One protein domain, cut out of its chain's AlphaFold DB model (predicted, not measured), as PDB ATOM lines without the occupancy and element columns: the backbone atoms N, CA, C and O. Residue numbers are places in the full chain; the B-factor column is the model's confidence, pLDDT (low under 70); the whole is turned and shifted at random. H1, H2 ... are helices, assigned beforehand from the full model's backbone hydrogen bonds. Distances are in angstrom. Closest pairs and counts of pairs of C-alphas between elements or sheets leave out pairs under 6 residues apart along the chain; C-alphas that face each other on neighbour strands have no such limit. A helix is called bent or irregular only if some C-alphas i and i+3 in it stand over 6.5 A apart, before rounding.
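This is residues 322 to 412 of the 465 residues of an uncharacterized protein of Chitinophaga silvisoli (UniProt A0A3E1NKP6). The bent helix H3 folds round H1, arm H3b running beside it and arm H3a crossing it. Short H2 also packs beside H1. The printed part has 91 residues, 71 of them in three named helices, H1, H2 and H3 in chain order, with no named strand; the class is all helix, and the whole is compact, with a radius of gyration of the C-alphas of 12.7 A and spans of 34 by 23 by 20 A.

H3, residues 377 to 411, was assigned as one helix by its hydrogen bonds but is bent, C-alphas 389 and 392 being 9.5 A apart. Arm H3a is residues 377 to 389, 18.1 A. Arm H3b, residues 392 to 411, 31.0 A, is irregular, C-alphas 392 and 395 being 7.6 A apart; its last C-alpha, C-alpha 411, is at (-33.764, 16.840, -29.299). H1, residues 322 to 345, 33.4 A, begins at (-31.259, 29.960, -30.353). H2 is residues 351 to 362, 16.9 A.

H3b touches H1 (C-alphas of Leu 402 and Val 330, closest, 6.3 A) at a shallow tilt of 29 degrees, opposite ways. H3a touches H1 (Ala 383 and Leu 336, 5.6 A), only just about perpendicular at 72 degrees. H1 and H2 form a hairpin (Leu 334 and Val 352, 6.0 A). Every O i to N i+4 pair is within hydrogen-bond range in H1, H2 and H3a, 13 of 16 in H3b.

The C-alphas farthest apart, of Phe 365 and Glu 392, are 35.7 A apart. The printed part has no cut; the link from H2 to H3 is long. No printed residue is under 70 in pLDDT.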
ATOM      1  N   GLU A 322     -30.683  30.653 -29.205       94.12
ATOM      2  CA  GLU A 322     -31.259  29.960 -30.353       94.12
ATOM      3  C   GLU A 322     -32.447  29.093 -29.924       94.12
ATOM      4  O   GLU A 322     -33.514  29.195 -30.505       94.12
ATOM      5  N   ILE A 323     -32.311  28.329 -28.833       94.94
ATOM      6  CA  ILE A 323     -33.409  27.511 -28.297       94.94
ATOM      7  C   ILE A 323     -34.582  28.383 -27.830       94.94
ATOM      8  O   ILE A 323     -35.732  28.046 -28.082       94.94
ATOM      9  N   ARG A 324     -34.318  29.515 -27.161       92.62
ATOM     10  CA  ARG A 324     -35.395  30.419 -26.719       92.62
ATOM     11  C   ARG A 324     -36.133  31.062 -27.883       92.62
ATOM     12  O   ARG A 324     -37.351  31.183 -27.821       92.62
ATOM     13  N   ASP A 325     -35.391  31.484 -28.898       93.25
ATOM     14  CA  ASP A 325     -35.959  32.084 -30.099       93.25
ATOM     15  C   ASP A 325     -36.801  31.028 -30.845       93.25
ATOM     16  O   ASP A 325     -37.927  31.320 -31.245       93.25
ATOM     17  N   THR A 326     -36.335  29.773 -30.916       96.06
ATOM     18  CA  THR A 326     -37.112  28.635 -31.440       96.06
ATOM     19  C   THR A 326     -38.389  28.390 -30.632       96.06
ATOM     20  O   THR A 326     -39.442  28.235 -31.238       96.06
ATOM     21  N   ILE A 327     -38.343  28.404 -29.291       95.00
ATOM     22  CA  ILE A 327     -39.543  28.258 -28.440       95.00
ATOM     23  C   ILE A 327     -40.587  29.339 -28.768       95.00
ATOM     24  O   ILE A 327     -41.755  29.018 -28.975       95.00
ATOM     25  N   GLN A 328     -40.163  30.605 -28.862       92.19
ATOM     26  CA  GLN A 328     -41.057  31.728 -29.180       92.19
ATOM     27  C   GLN A 328     -41.664  31.611 -30.579       92.19
ATOM     28  O   GLN A 328     -42.856  31.856 -30.764       92.19
ATOM     29  N   LEU A 329     -40.853  31.227 -31.567       94.88
ATOM     30  CA  LEU A 329     -41.317  31.021 -32.934       94.88
ATOM     31  C   LEU A 329     -42.287  29.837 -33.030       94.88
ATOM     32  O   LEU A 329     -43.305  29.959 -33.704       94.88
ATOM     33  N   VAL A 330     -42.024  28.727 -32.331       96.44
ATOM     34  CA  VAL A 330     -42.939  27.577 -32.281       96.44
ATOM     35  C   VAL A 330     -44.280  27.997 -31.692       96.44
ATOM     36  O   VAL A 330     -45.311  27.728 -32.298       96.44
ATOM     37  N   ASP A 331     -44.293  28.714 -30.568       93.88
ATOM     38  CA  ASP A 331     -45.548  29.178 -29.970       93.88
ATOM     39  C   ASP A 331     -46.319  30.143 -30.893       93.88
ATOM     40  O   ASP A 331     -47.550  30.083 -31.002       93.88
ATOM     41  N   TYR A 332     -45.599  31.005 -31.617       93.25
ATOM     42  CA  TYR A 332     -46.182  31.897 -32.619       93.25
ATOM     43  C   TYR A 332     -46.815  31.121 -33.782       93.25
ATOM     44  O   TYR A 332     -47.975  31.358 -34.122       93.25
ATOM     45  N   PHE A 333     -46.094  30.170 -34.379       95.38
ATOM     46  CA  PHE A 333     -46.607  29.378 -35.499       95.38
ATOM     47  C   PHE A 333     -47.718  28.415 -35.073       95.38
ATOM     48  O   PHE A 333     -48.667  28.228 -35.827       95.38
ATOM     49  N   LEU A 334     -47.684  27.892 -33.846       95.31
ATOM     50  CA  LEU A 334     -48.797  27.151 -33.250       95.31
ATOM     51  C   LEU A 334     -50.043  28.038 -33.080       95.31
ATOM     52  O   LEU A 334     -51.160  27.598 -33.351       95.31
ATOM     53  N   SER A 335     -49.866  29.312 -32.712       92.44
ATOM     54  CA  SER A 335     -50.969  30.284 -32.652       92.44
ATOM     55  C   SER A 335     -51.552  30.572 -34.035       92.44
ATOM     56  O   SER A 335     -52.773  30.616 -34.195       92.44
ATOM     57  N   LEU A 336     -50.692  30.738 -35.049       93.88
ATOM     58  CA  LEU A 336     -51.125  30.886 -36.440       93.88
ATOM     59  C   LEU A 336     -51.865  29.642 -36.934       93.88
ATOM     60  O   LEU A 336     -52.920  29.787 -37.545       93.88
ATOM     61  N   ARG A 337     -51.358  28.440 -36.634       94.31
ATOM     62  CA  ARG A 337     -51.993  27.160 -36.971       94.31
ATOM     63  C   ARG A 337     -53.407  27.083 -36.415       94.31
ATOM     64  O   ARG A 337     -54.347  26.879 -37.178       94.31
ATOM     65  N   ALA A 338     -53.564  27.322 -35.112       94.12
ATOM     66  CA  ALA A 338     -54.864  27.292 -34.455       94.12
ATOM     67  C   ALA A 338     -55.834  28.319 -35.072       94.12
ATOM     68  O   ALA A 338     -57.008  28.018 -35.288       94.12
ATOM     69  N   CYS A 339     -55.338  29.513 -35.418       93.81
ATOM     70  CA  CYS A 339     -56.140  30.538 -36.082       93.81
ATOM     71  C   CYS A 339     -56.541  30.139 -37.509       93.81
ATOM     72  O   CYS A 339     -57.690  30.345 -37.900       93.81
ATOM     73  N   LEU A 340     -55.629  29.556 -38.292       93.75
ATOM     74  CA  LEU A 340     -55.929  29.049 -39.631       93.75
ATOM     75  C   LEU A 340     -56.943  27.910 -39.587       93.75
ATOM     76  O   LEU A 340     -57.840  27.886 -40.424       93.75
ATOM     77  N   TRP A 341     -56.831  27.010 -38.612       93.69
ATOM     78  CA  TRP A 341     -57.779  25.917 -38.409       93.69
ATOM     79  C   TRP A 341     -59.196  26.457 -38.194       93.69
ATOM     80  O   TRP A 341     -60.132  26.035 -38.871       93.69
ATOM     81  N   GLN A 342     -59.344  27.485 -37.352       91.31
ATOM     82  CA  GLN A 342     -60.632  28.147 -37.149       91.31
ATOM     83  C   GLN A 342     -61.127  28.864 -38.414       91.31
ATOM     84  O   GLN A 342     -62.296  28.731 -38.769       91.31
ATOM     85  N   LEU A 343     -60.255  29.598 -39.114       90.25
ATOM     86  CA  LEU A 343     -60.614  30.336 -40.332       90.25
ATOM     87  C   LEU A 343     -60.997  29.422 -41.506       90.25
ATOM     88  O   LEU A 343     -61.835  29.804 -42.318       90.25
ATOM     89  N   ARG A 344     -60.361  28.250 -41.628       87.69
ATOM     90  CA  ARG A 344     -60.536  27.310 -42.747       87.69
ATOM     91  C   ARG A 344     -61.612  26.266 -42.478       87.69
ATOM     92  O   ARG A 344     -62.383  25.953 -43.375       87.69
ATOM     93  N   LEU A 345     -61.631  25.709 -41.268       88.81
ATOM     94  CA  LEU A 345     -62.436  24.536 -40.916       88.81
ATOM     95  C   LEU A 345     -63.586  24.870 -39.957       88.81
ATOM     96  O   LEU A 345     -64.393  23.999 -39.650       88.81
ATOM     97  N   GLY A 346     -63.665  26.109 -39.456       89.06
ATOM     98  CA  GLY A 346     -64.732  26.541 -38.549       89.06
ATOM     99  C   GLY A 346     -64.695  25.876 -37.168       89.06
ATOM    100  O   GLY A 346     -65.678  25.933 -36.435       89.06
ATOM    101  N   MET A 347     -63.578  25.245 -36.801       90.31
ATOM    102  CA  MET A 347     -63.418  24.501 -35.549       90.31
ATOM    103  C   MET A 347     -62.101  24.856 -34.849       90.31
ATOM    104  O   MET A 347     -61.214  25.455 -35.448       90.31
ATOM    105  N   ALA A 348     -61.976  24.507 -33.570       89.88
ATOM    106  CA  ALA A 348     -60.754  24.734 -32.799       89.88
ATOM    107  C   ALA A 348     -59.746  23.592 -33.002       89.88
ATOM    108  O   ALA A 348     -60.129  22.421 -32.936       89.88
ATOM    109  N   ASP A 349     -58.465  23.923 -33.172       91.25
ATOM    110  CA  ASP A 349     -57.380  22.936 -33.179       91.25
ATOM    111  C   ASP A 349     -56.976  22.586 -31.739       91.25
ATOM    112  O   ASP A 349     -56.325  23.373 -31.048       91.25
ATOM    113  N   LYS A 350     -57.393  21.410 -31.261       86.56
ATOM    114  CA  LYS A 350     -57.048  20.941 -29.910       86.56
ATOM    115  C   LYS A 350     -55.625  20.378 -29.824       86.56
ATOM    116  O   LYS A 350     -55.044  20.437 -28.740       86.56
ATOM    117  N   GLU A 351     -55.055  19.895 -30.929       90.44
ATOM    118  CA  GLU A 351     -53.715  19.284 -30.966       90.44
ATOM    119  C   GLU A 351     -52.625  20.306 -30.639       90.44
ATOM    120  O   GLU A 351     -51.663  20.007 -29.934       90.44
ATOM    121  N   VAL A 352     -52.824  21.561 -31.043       92.81
ATOM    122  CA  VAL A 352     -51.920  22.666 -30.697       92.81
ATOM    123  C   VAL A 352     -51.687  22.764 -29.182       92.81
ATOM    124  O   VAL A 352     -50.552  22.945 -28.734       92.81
ATOM    125  N   ASN A 353     -52.734  22.597 -28.370       92.12
ATOM    126  CA  ASN A 353     -52.603  22.661 -26.915       92.12
ATOM    127  C   ASN A 353     -51.962  21.398 -26.317       92.12
ATOM    128  O   ASN A 353     -51.339  21.493 -25.259       92.12
ATOM    129  N   VAL A 354     -52.042  20.245 -26.992       94.38
ATOM    130  CA  VAL A 354     -51.296  19.032 -26.612       94.38
ATOM    131  C   VAL A 354     -49.795  19.277 -26.777       94.38
ATOM    132  O   VAL A 354     -49.036  19.106 -25.821       94.38
ATOM    133  N   THR A 355     -49.378  19.788 -27.939       94.75
ATOM    134  CA  THR A 355     -47.976  20.142 -28.218       94.75
ATOM    135  C   THR A 355     -47.450  21.189 -27.240       94.75
ATOM    136  O   THR A 355     -46.365  21.033 -26.681       94.75
ATOM    137  N   ARG A 356     -48.227  22.243 -26.968       94.75
ATOM    138  CA  ARG A 356     -47.849  23.287 -26.001       94.75
ATOM    139  C   ARG A 356     -47.701  22.757 -24.589       94.75
ATOM    140  O   ARG A 356     -46.749  23.127 -23.914       94.75
ATOM    141  N   LYS A 357     -48.609  21.883 -24.143       94.75
ATOM    142  CA  LYS A 357     -48.513  21.261 -22.820       94.75
ATOM    143  C   LYS A 357     -47.228  20.444 -22.698       94.75
ATOM    144  O   LYS A 357     -46.491  20.627 -21.735       94.75
ATOM    145  N   TYR A 358     -46.928  19.619 -23.699       95.00
ATOM    146  CA  TYR A 358     -45.684  18.852 -23.745       95.00
ATOM    147  C   TYR A 358     -44.444  19.766 -23.701       95.00
ATOM    148  O   TYR A 358     -43.534  19.565 -22.893       95.00
ATOM    149  N   LEU A 359     -44.421  20.824 -24.518       95.06
ATOM    150  CA  LEU A 359     -43.315  21.783 -24.523       95.06
ATOM    151  C   LEU A 359     -43.223  22.582 -23.217       95.06
ATOM    152  O   LEU A 359     -42.117  22.899 -22.796       95.06
ATOM    153  N   HIS A 360     -44.338  22.881 -22.549       93.38
ATOM    154  CA  HIS A 360     -44.349  23.539 -21.242       93.38
ATOM    155  C   HIS A 360     -43.760  22.639 -20.149       93.38
ATOM    156  O   HIS A 360     -42.952  23.096 -19.346       93.38
ATOM    157  N   GLU A 361     -44.093  21.346 -20.143       93.38
ATOM    158  CA  GLU A 361     -43.496  20.372 -19.218       93.38
ATOM    159  C   GLU A 361     -41.974  20.263 -19.412       93.38
ATOM    160  O   GLU A 361     -41.221  20.128 -18.441       93.38
ATOM    161  N   LYS A 362     -41.513  20.386 -20.662       92.69
ATOM    162  CA  LYS A 362     -40.091  20.386 -21.018       92.69
ATOM    163  C   LYS A 362     -39.387  21.720 -20.752       92.69
ATOM    164  O   LYS A 362     -38.232  21.737 -20.336       92.69
ATOM    165  N   PHE A 363     -40.071  22.838 -20.968       93.56
ATOM    166  CA  PHE A 363     -39.566  24.201 -20.807       93.56
ATOM    167  C   PHE A 363     -40.448  24.987 -19.826       93.56
ATOM    168  O   PHE A 363     -41.073  25.979 -20.209       93.56
ATOM    169  N   PRO A 364     -40.457  24.617 -18.532       90.69
ATOM    170  CA  PRO A 364     -41.382  25.161 -17.523       90.69
ATOM    171  C   PRO A 364     -41.159  26.644 -17.194       90.69
ATOM    172  O   PRO A 364     -41.867  27.231 -16.382       90.69
ATOM    173  N   PHE A 365     -40.136  27.261 -17.780       87.31
ATOM    174  CA  PHE A 365     -39.881  28.692 -17.674       87.31
ATOM    175  C   PHE A 365     -40.599  29.530 -18.737       87.31
ATOM    176  O   PHE A 365     -40.549  30.760 -18.657       87.31
ATOM    177  N   TYR A 366     -41.172  28.894 -19.761       88.12
ATOM    178  CA  TYR A 366     -41.894  29.555 -20.835       88.12
ATOM    179  C   TYR A 366     -43.393  29.273 -20.695       88.12
ATOM    180  O   TYR A 366     -43.814  28.127 -20.532       88.12
ATOM    181  N   ASP A 367     -44.184  30.340 -20.735       84.06
ATOM    182  CA  ASP A 367     -45.640  30.287 -20.647       84.06
ATOM    183  C   ASP A 367     -46.204  30.311 -22.072       84.06
ATOM    184  O   ASP A 367     -46.170  31.351 -22.732       84.06
ATOM    185  N   PHE A 368     -46.613  29.143 -22.574       88.12
ATOM    186  CA  PHE A 368     -47.144  28.989 -23.931       88.12
ATOM    187  C   PHE A 368     -48.575  29.527 -24.011       88.12
ATOM    188  O   PHE A 368     -49.380  29.286 -23.110       88.12
ATOM    189  N   ASP A 369     -48.915  30.212 -25.105       81.38
ATOM    190  CA  ASP A 369     -50.281  30.702 -25.319       81.38
ATOM    191  C   ASP A 369     -51.266  29.525 -25.385       81.38
ATOM    192  O   ASP A 369     -51.050  28.576 -26.117       81.38
ATOM    193  N   THR A 370     -52.377  29.547 -24.654       82.56
ATOM    194  CA  THR A 370     -53.379  28.464 -24.700       82.56
ATOM    195  C   THR A 370     -54.577  28.795 -25.595       82.56
ATOM    196  O   THR A 370     -55.539  28.023 -25.664       82.56
ATOM    197  N   CYS A 371     -54.568  29.958 -26.254       80.50
ATOM    198  CA  CYS A 371     -55.677  30.426 -27.072       80.50
ATOM    199  C   CYS A 371     -55.862  29.584 -28.346       80.50
ATOM    200  O   CYS A 371     -54.947  29.440 -29.156       80.50
ATOM    201  N   VAL A 372     -57.097  29.106 -28.555       83.19
ATOM    202  CA  VAL A 372     -57.519  28.372 -29.767       83.19
ATOM    203  C   VAL A 372     -58.802  28.913 -30.414       83.19
ATOM    204  O   VAL A 372     -59.208  28.420 -31.458       83.19
ATOM    205  N   ASN A 373     -59.447  29.922 -29.811       80.81
ATOM    206  CA  ASN A 373     -60.773  30.406 -30.240       80.81
ATOM    207  C   ASN A 373     -60.862  31.917 -30.508       80.81
ATOM    208  O   ASN A 373     -61.735  32.354 -31.258       80.81
ATOM    209  N   ARG A 374     -60.059  32.741 -29.821       82.38
ATOM    210  CA  ARG A 374     -60.154  34.213 -29.853       82.38
ATOM    211  C   ARG A 374     -58.772  34.840 -29.931       82.38
ATOM    212  O   ARG A 374     -58.179  35.206 -28.923       82.38
ATOM    213  N   PHE A 375     -58.276  34.959 -31.152       85.12
ATOM    214  CA  PHE A 375     -56.899  35.360 -31.392       85.12
ATOM    215  C   PHE A 375     -56.693  36.879 -31.281       85.12
ATOM    216  O   PHE A 375     -57.570  37.655 -31.681       85.12
ATOM    217  N   PRO A 376     -55.522  37.329 -30.789       82.31
ATOM    218  CA  PRO A 376     -55.109  38.722 -30.895       82.31
ATOM    219  C   PRO A 376     -55.191  39.225 -32.336       82.31
ATOM    220  O   PRO A 376     -54.906  38.482 -33.275       82.31
ATOM    221  N   ARG A 377     -55.489  40.519 -32.513       84.88
ATOM    222  CA  ARG A 377     -55.616  41.134 -33.845       84.88
ATOM    223  C   ARG A 377     -54.403  40.864 -34.741       84.88
ATOM    224  O   ARG A 377     -54.586  40.514 -35.893       84.88
ATOM    225  N   PHE A 378     -53.187  40.945 -34.201       85.25
ATOM    226  CA  PHE A 378     -51.976  40.693 -34.984       85.25
ATOM    227  C   PHE A 378     -51.857  39.226 -35.455       85.25
ATOM    228  O   PHE A 378     -51.440  38.998 -36.584       85.25
ATOM    229  N   ILE A 379     -52.264  38.236 -34.642       90.56
ATOM    230  CA  ILE A 379     -52.314  36.821 -35.063       90.56
ATOM    231  C   ILE A 379     -53.374  36.646 -36.145       90.56
ATOM    232  O   ILE A 379     -53.107  36.014 -37.158       90.56
ATOM    233  N   MET A 380     -54.557  37.229 -35.946       90.44
ATOM    234  CA  MET A 380     -55.661  37.152 -36.903       90.44
ATOM    235  C   MET A 380     -55.289  37.768 -38.259       90.44
ATOM    236  O   MET A 380     -55.524  37.159 -39.300       90.44
ATOM    237  N   ASP A 381     -54.687  38.958 -38.255       92.00
ATOM    238  CA  ASP A 381     -54.266  39.660 -39.469       92.00
ATOM    239  C   ASP A 381     -53.157  38.876 -40.193       92.00
ATOM    240  O   ASP A 381     -53.258  38.639 -41.400       92.00
ATOM    241  N   ASN A 382     -52.169  38.361 -39.455       93.88
ATOM    242  CA  ASN A 382     -51.113  37.520 -40.021       93.88
ATOM    243  C   ASN A 382     -51.661  36.192 -40.558       93.88
ATOM    244  O   ASN A 382     -51.265  35.769 -41.638       93.88
ATOM    245  N   ALA A 383     -52.601  35.547 -39.862       94.12
ATOM    246  CA  ALA A 383     -53.236  34.313 -40.319       94.12
ATOM    247  C   ALA A 383     -54.060  34.545 -41.592       94.12
ATOM    248  O   ALA A 383     -54.019  33.725 -42.504       94.12
ATOM    249  N   ARG A 384     -54.761  35.680 -41.712       94.56
ATOM    250  CA  ARG A 384     -55.464  36.068 -42.949       94.56
ATOM    251  C   ARG A 384     -54.498  36.310 -44.101       94.56
ATOM    252  O   ARG A 384     -54.744  35.824 -45.202       94.56
ATOM    253  N   GLN A 385     -53.397  37.013 -43.854       95.31
ATOM    254  CA  GLN A 385     -52.366  37.237 -44.866       95.31
ATOM    255  C   GLN A 385     -51.723  35.916 -45.308       95.31
ATOM    256  O   GLN A 385     -51.602  35.658 -46.503       95.31
ATOM    257  N   PHE A 386     -51.376  35.054 -44.352       95.19
ATOM    258  CA  PHE A 386     -50.826  33.724 -44.603       95.19
ATOM    259  C   PHE A 386     -51.812  32.871 -45.411       95.19
ATOM    260  O   PHE A 386     -51.458  32.311 -46.445       95.19
ATOM    261  N   SER A 387     -53.083  32.872 -45.002       93.38
ATOM    262  CA  SER A 387     -54.195  32.220 -45.693       93.38
ATOM    263  C   SER A 387     -54.367  32.713 -47.133       93.38
ATOM    264  O   SER A 387     -54.614  31.912 -48.035       93.38
ATOM    265  N   SER A 388     -54.218  34.018 -47.372       93.62
ATOM    266  CA  SER A 388     -54.290  34.608 -48.711       93.62
ATOM    267  C   SER A 388     -53.085  34.240 -49.577       93.62
ATOM    268  O   SER A 388     -53.229  34.119 -50.792       93.62
ATOM    269  N   CYS A 389     -51.905  34.094 -48.971       95.62
ATOM    270  CA  CYS A 389     -50.664  33.790 -49.674       95.62
ATOM    271  C   CYS A 389     -50.609  32.323 -50.113       95.62
ATOM    272  O   CYS A 389     -50.367  32.046 -51.285       95.62
ATOM    273  N   TYR A 390     -50.893  31.399 -49.192       93.69
ATOM    274  CA  TYR A 390     -50.716  29.960 -49.409       93.69
ATOM    275  C   TYR A 390     -52.014  29.209 -49.717       93.69
ATOM    276  O   TYR A 390     -51.966  28.035 -50.057       93.69
ATOM    277  N   LYS A 391     -53.183  29.859 -49.618       91.94
ATOM    278  CA  LYS A 391     -54.491  29.277 -49.982       91.94
ATOM    279  C   LYS A 391     -54.694  27.888 -49.346       91.94
ATOM    280  O   LYS A 391     -54.476  27.726 -48.145       91.94
ATOM    281  N   GLU A 392     -55.124  26.894 -50.109       89.56
ATOM    282  CA  GLU A 392     -55.430  25.544 -49.621       89.56
ATOM    283  C   GLU A 392     -54.240  24.893 -48.893       89.56
ATOM    284  O   GLU A 392     -54.437  24.232 -47.875       89.56
ATOM    285  N   ASP A 393     -53.008  25.232 -49.281       93.62
ATOM    286  CA  ASP A 393     -51.780  24.676 -48.703       93.62
ATOM    287  C   ASP A 393     -51.368  25.318 -47.372       93.62
ATOM    288  O   ASP A 393     -50.363  24.936 -46.776       93.62
ATOM    289  N   SER A 394     -52.115  26.301 -46.857       94.06
ATOM    290  CA  SER A 394     -51.669  27.087 -45.692       94.06
ATOM    291  C   SER A 394     -51.371  26.236 -44.452       94.06
ATOM    292  O   SER A 394     -50.396  26.500 -43.754       94.06
ATOM    293  N   LEU A 395     -52.184  25.212 -44.168       92.94
ATOM    294  CA  LEU A 395     -51.931  24.313 -43.035       92.94
ATOM    295  C   LEU A 395     -50.706  23.427 -43.291       92.94
ATOM    296  O   LEU A 395     -49.861  23.306 -42.413       92.94
ATOM    297  N   LEU A 396     -50.555  22.899 -44.511       94.69
ATOM    298  CA  LEU A 396     -49.398  22.091 -44.905       94.69
ATOM    299  C   LEU A 396     -48.086  22.881 -44.789       94.69
ATOM    300  O   LEU A 396     -47.087  22.365 -44.293       94.69
ATOM    301  N   VAL A 397     -48.077  24.143 -45.222       96.19
ATOM    302  CA  VAL A 397     -46.898  25.012 -45.110       96.19
ATOM    303  C   VAL A 397     -46.558  25.278 -43.643       96.19
ATOM    304  O   VAL A 397     -45.382  25.251 -43.287       96.19
ATOM    305  N   ILE A 398     -47.557  25.498 -42.780       95.62
ATOM    306  CA  ILE A 398     -47.322  25.662 -41.339       95.62
ATOM    307  C   ILE A 398     -46.724  24.400 -40.710       95.62
ATOM    308  O   ILE A 398     -45.770  24.534 -39.944       95.62
ATOM    309  N   GLU A 399     -47.220  23.203 -41.036       94.56
ATOM    310  CA  GLU A 399     -46.632  21.955 -40.522       94.56
ATOM    311  C   GLU A 399     -45.160  21.822 -40.933       94.56
ATOM    312  O   GLU A 399     -44.301  21.613 -40.083       94.56
ATOM    313  N   ASN A 400     -44.834  22.091 -42.203       96.62
ATOM    314  CA  ASN A 400     -43.446  22.056 -42.686       96.62
ATOM    315  C   ASN A 400     -42.521  23.074 -41.986       96.62
ATOM    316  O   ASN A 400     -41.307  22.874 -41.941       96.62
ATOM    317  N   ILE A 401     -43.070  24.170 -41.449       96.75
ATOM    318  CA  ILE A 401     -42.322  25.135 -40.628       96.75
ATOM    319  C   ILE A 401     -42.167  24.618 -39.190       96.75
ATOM    320  O   ILE A 401     -41.085  24.726 -38.610       96.75
ATOM    321  N   LEU A 402     -43.239  24.077 -38.603       97.56
ATOM    322  CA  LEU A 402     -43.277  23.633 -37.208       97.56
ATOM    323  C   LEU A 402     -42.442  22.373 -36.964       97.56
ATOM    324  O   LEU A 402     -41.683  22.338 -35.995       97.56
ATOM    325  N   ASP A 403     -42.540  21.372 -37.835       96.75
ATOM    326  CA  ASP A 403     -41.899  20.062 -37.683       96.75
ATOM    327  C   ASP A 403     -40.395  20.121 -37.371       96.75
ATOM    328  O   ASP A 403     -39.974  19.556 -36.352       96.75
ATOM    329  N   PRO A 404     -39.545  20.819 -38.155       97.75
ATOM    330  CA  PRO A 404     -38.114  20.882 -37.861       97.75
ATOM    331  C   PRO A 404     -37.828  21.605 -36.538       97.75
ATOM    332  O   PRO A 404     -36.899  21.238 -35.812       97.75
ATOM    333  N   MET A 405     -38.632  22.610 -36.191       98.06
ATOM    334  CA  MET A 405     -38.460  23.387 -34.965       98.06
ATOM    335  C   MET A 405     -38.854  22.585 -33.726       98.06
ATOM    336  O   MET A 405     -38.101  22.552 -32.752       98.06
ATOM    337  N   ILE A 406     -39.995  21.896 -33.766       97.19
ATOM    338  CA  ILE A 406     -40.440  20.997 -32.698       97.19
ATOM    339  C   ILE A 406     -39.445  19.845 -32.550       97.19
ATOM    340  O   ILE A 406     -39.037  19.541 -31.433       97.19
ATOM    341  N   THR A 407     -38.967  19.265 -33.654       97.25
ATOM    342  CA  THR A 407     -37.936  18.216 -33.635       97.25
ATOM    343  C   THR A 407     -36.659  18.695 -32.940       97.25
ATOM    344  O   THR A 407     -36.131  18.011 -32.064       97.25
ATOM    345  N   MET A 408     -36.191  19.905 -33.255       96.19
ATOM    346  CA  MET A 408     -35.043  20.523 -32.590       96.19
ATOM    347  C   MET A 408     -35.285  20.733 -31.086       96.19
ATOM    348  O   MET A 408     -34.409  20.429 -30.273       96.19
ATOM    349  N   LEU A 409     -36.462  21.232 -30.692       96.75
ATOM    350  CA  LEU A 409     -36.823  21.396 -29.280       96.75
ATOM    351  C   LEU A 409     -36.928  20.050 -28.554       96.75
ATOM    352  O   LEU A 409     -36.538  19.949 -27.391       96.75
ATOM    353  N   ASN A 410     -37.388  19.003 -29.235       95.44
ATOM    354  CA  ASN A 410     -37.476  17.639 -28.714       95.44
ATOM    355  C   ASN A 410     -36.097  16.998 -28.540       95.44
ATOM    356  O   ASN A 410     -35.878  16.312 -27.544       95.44
ATOM    357  N   ALA A 411     -35.147  17.293 -29.424       95.44
ATOM    358  CA  ALA A 411     -33.764  16.840 -29.299       95.44
ATOM    359  C   ALA A 411     -32.975  17.582 -28.204       95.44
ATOM    360  O   ALA A 411     -32.008  17.048 -27.669       95.44
ATOM    361  N   PHE A 412     -33.361  18.813 -27.853       95.00
ATOM    362  CA  PHE A 412     -32.665  19.577 -26.818       95.00
ATOM    363  C   PHE A 412     -32.953  19.024 -25.415       95.00
ATOM    364  O   PHE A 412     -34.101  19.010 -24.971       95.00
TER     365      PHE A 412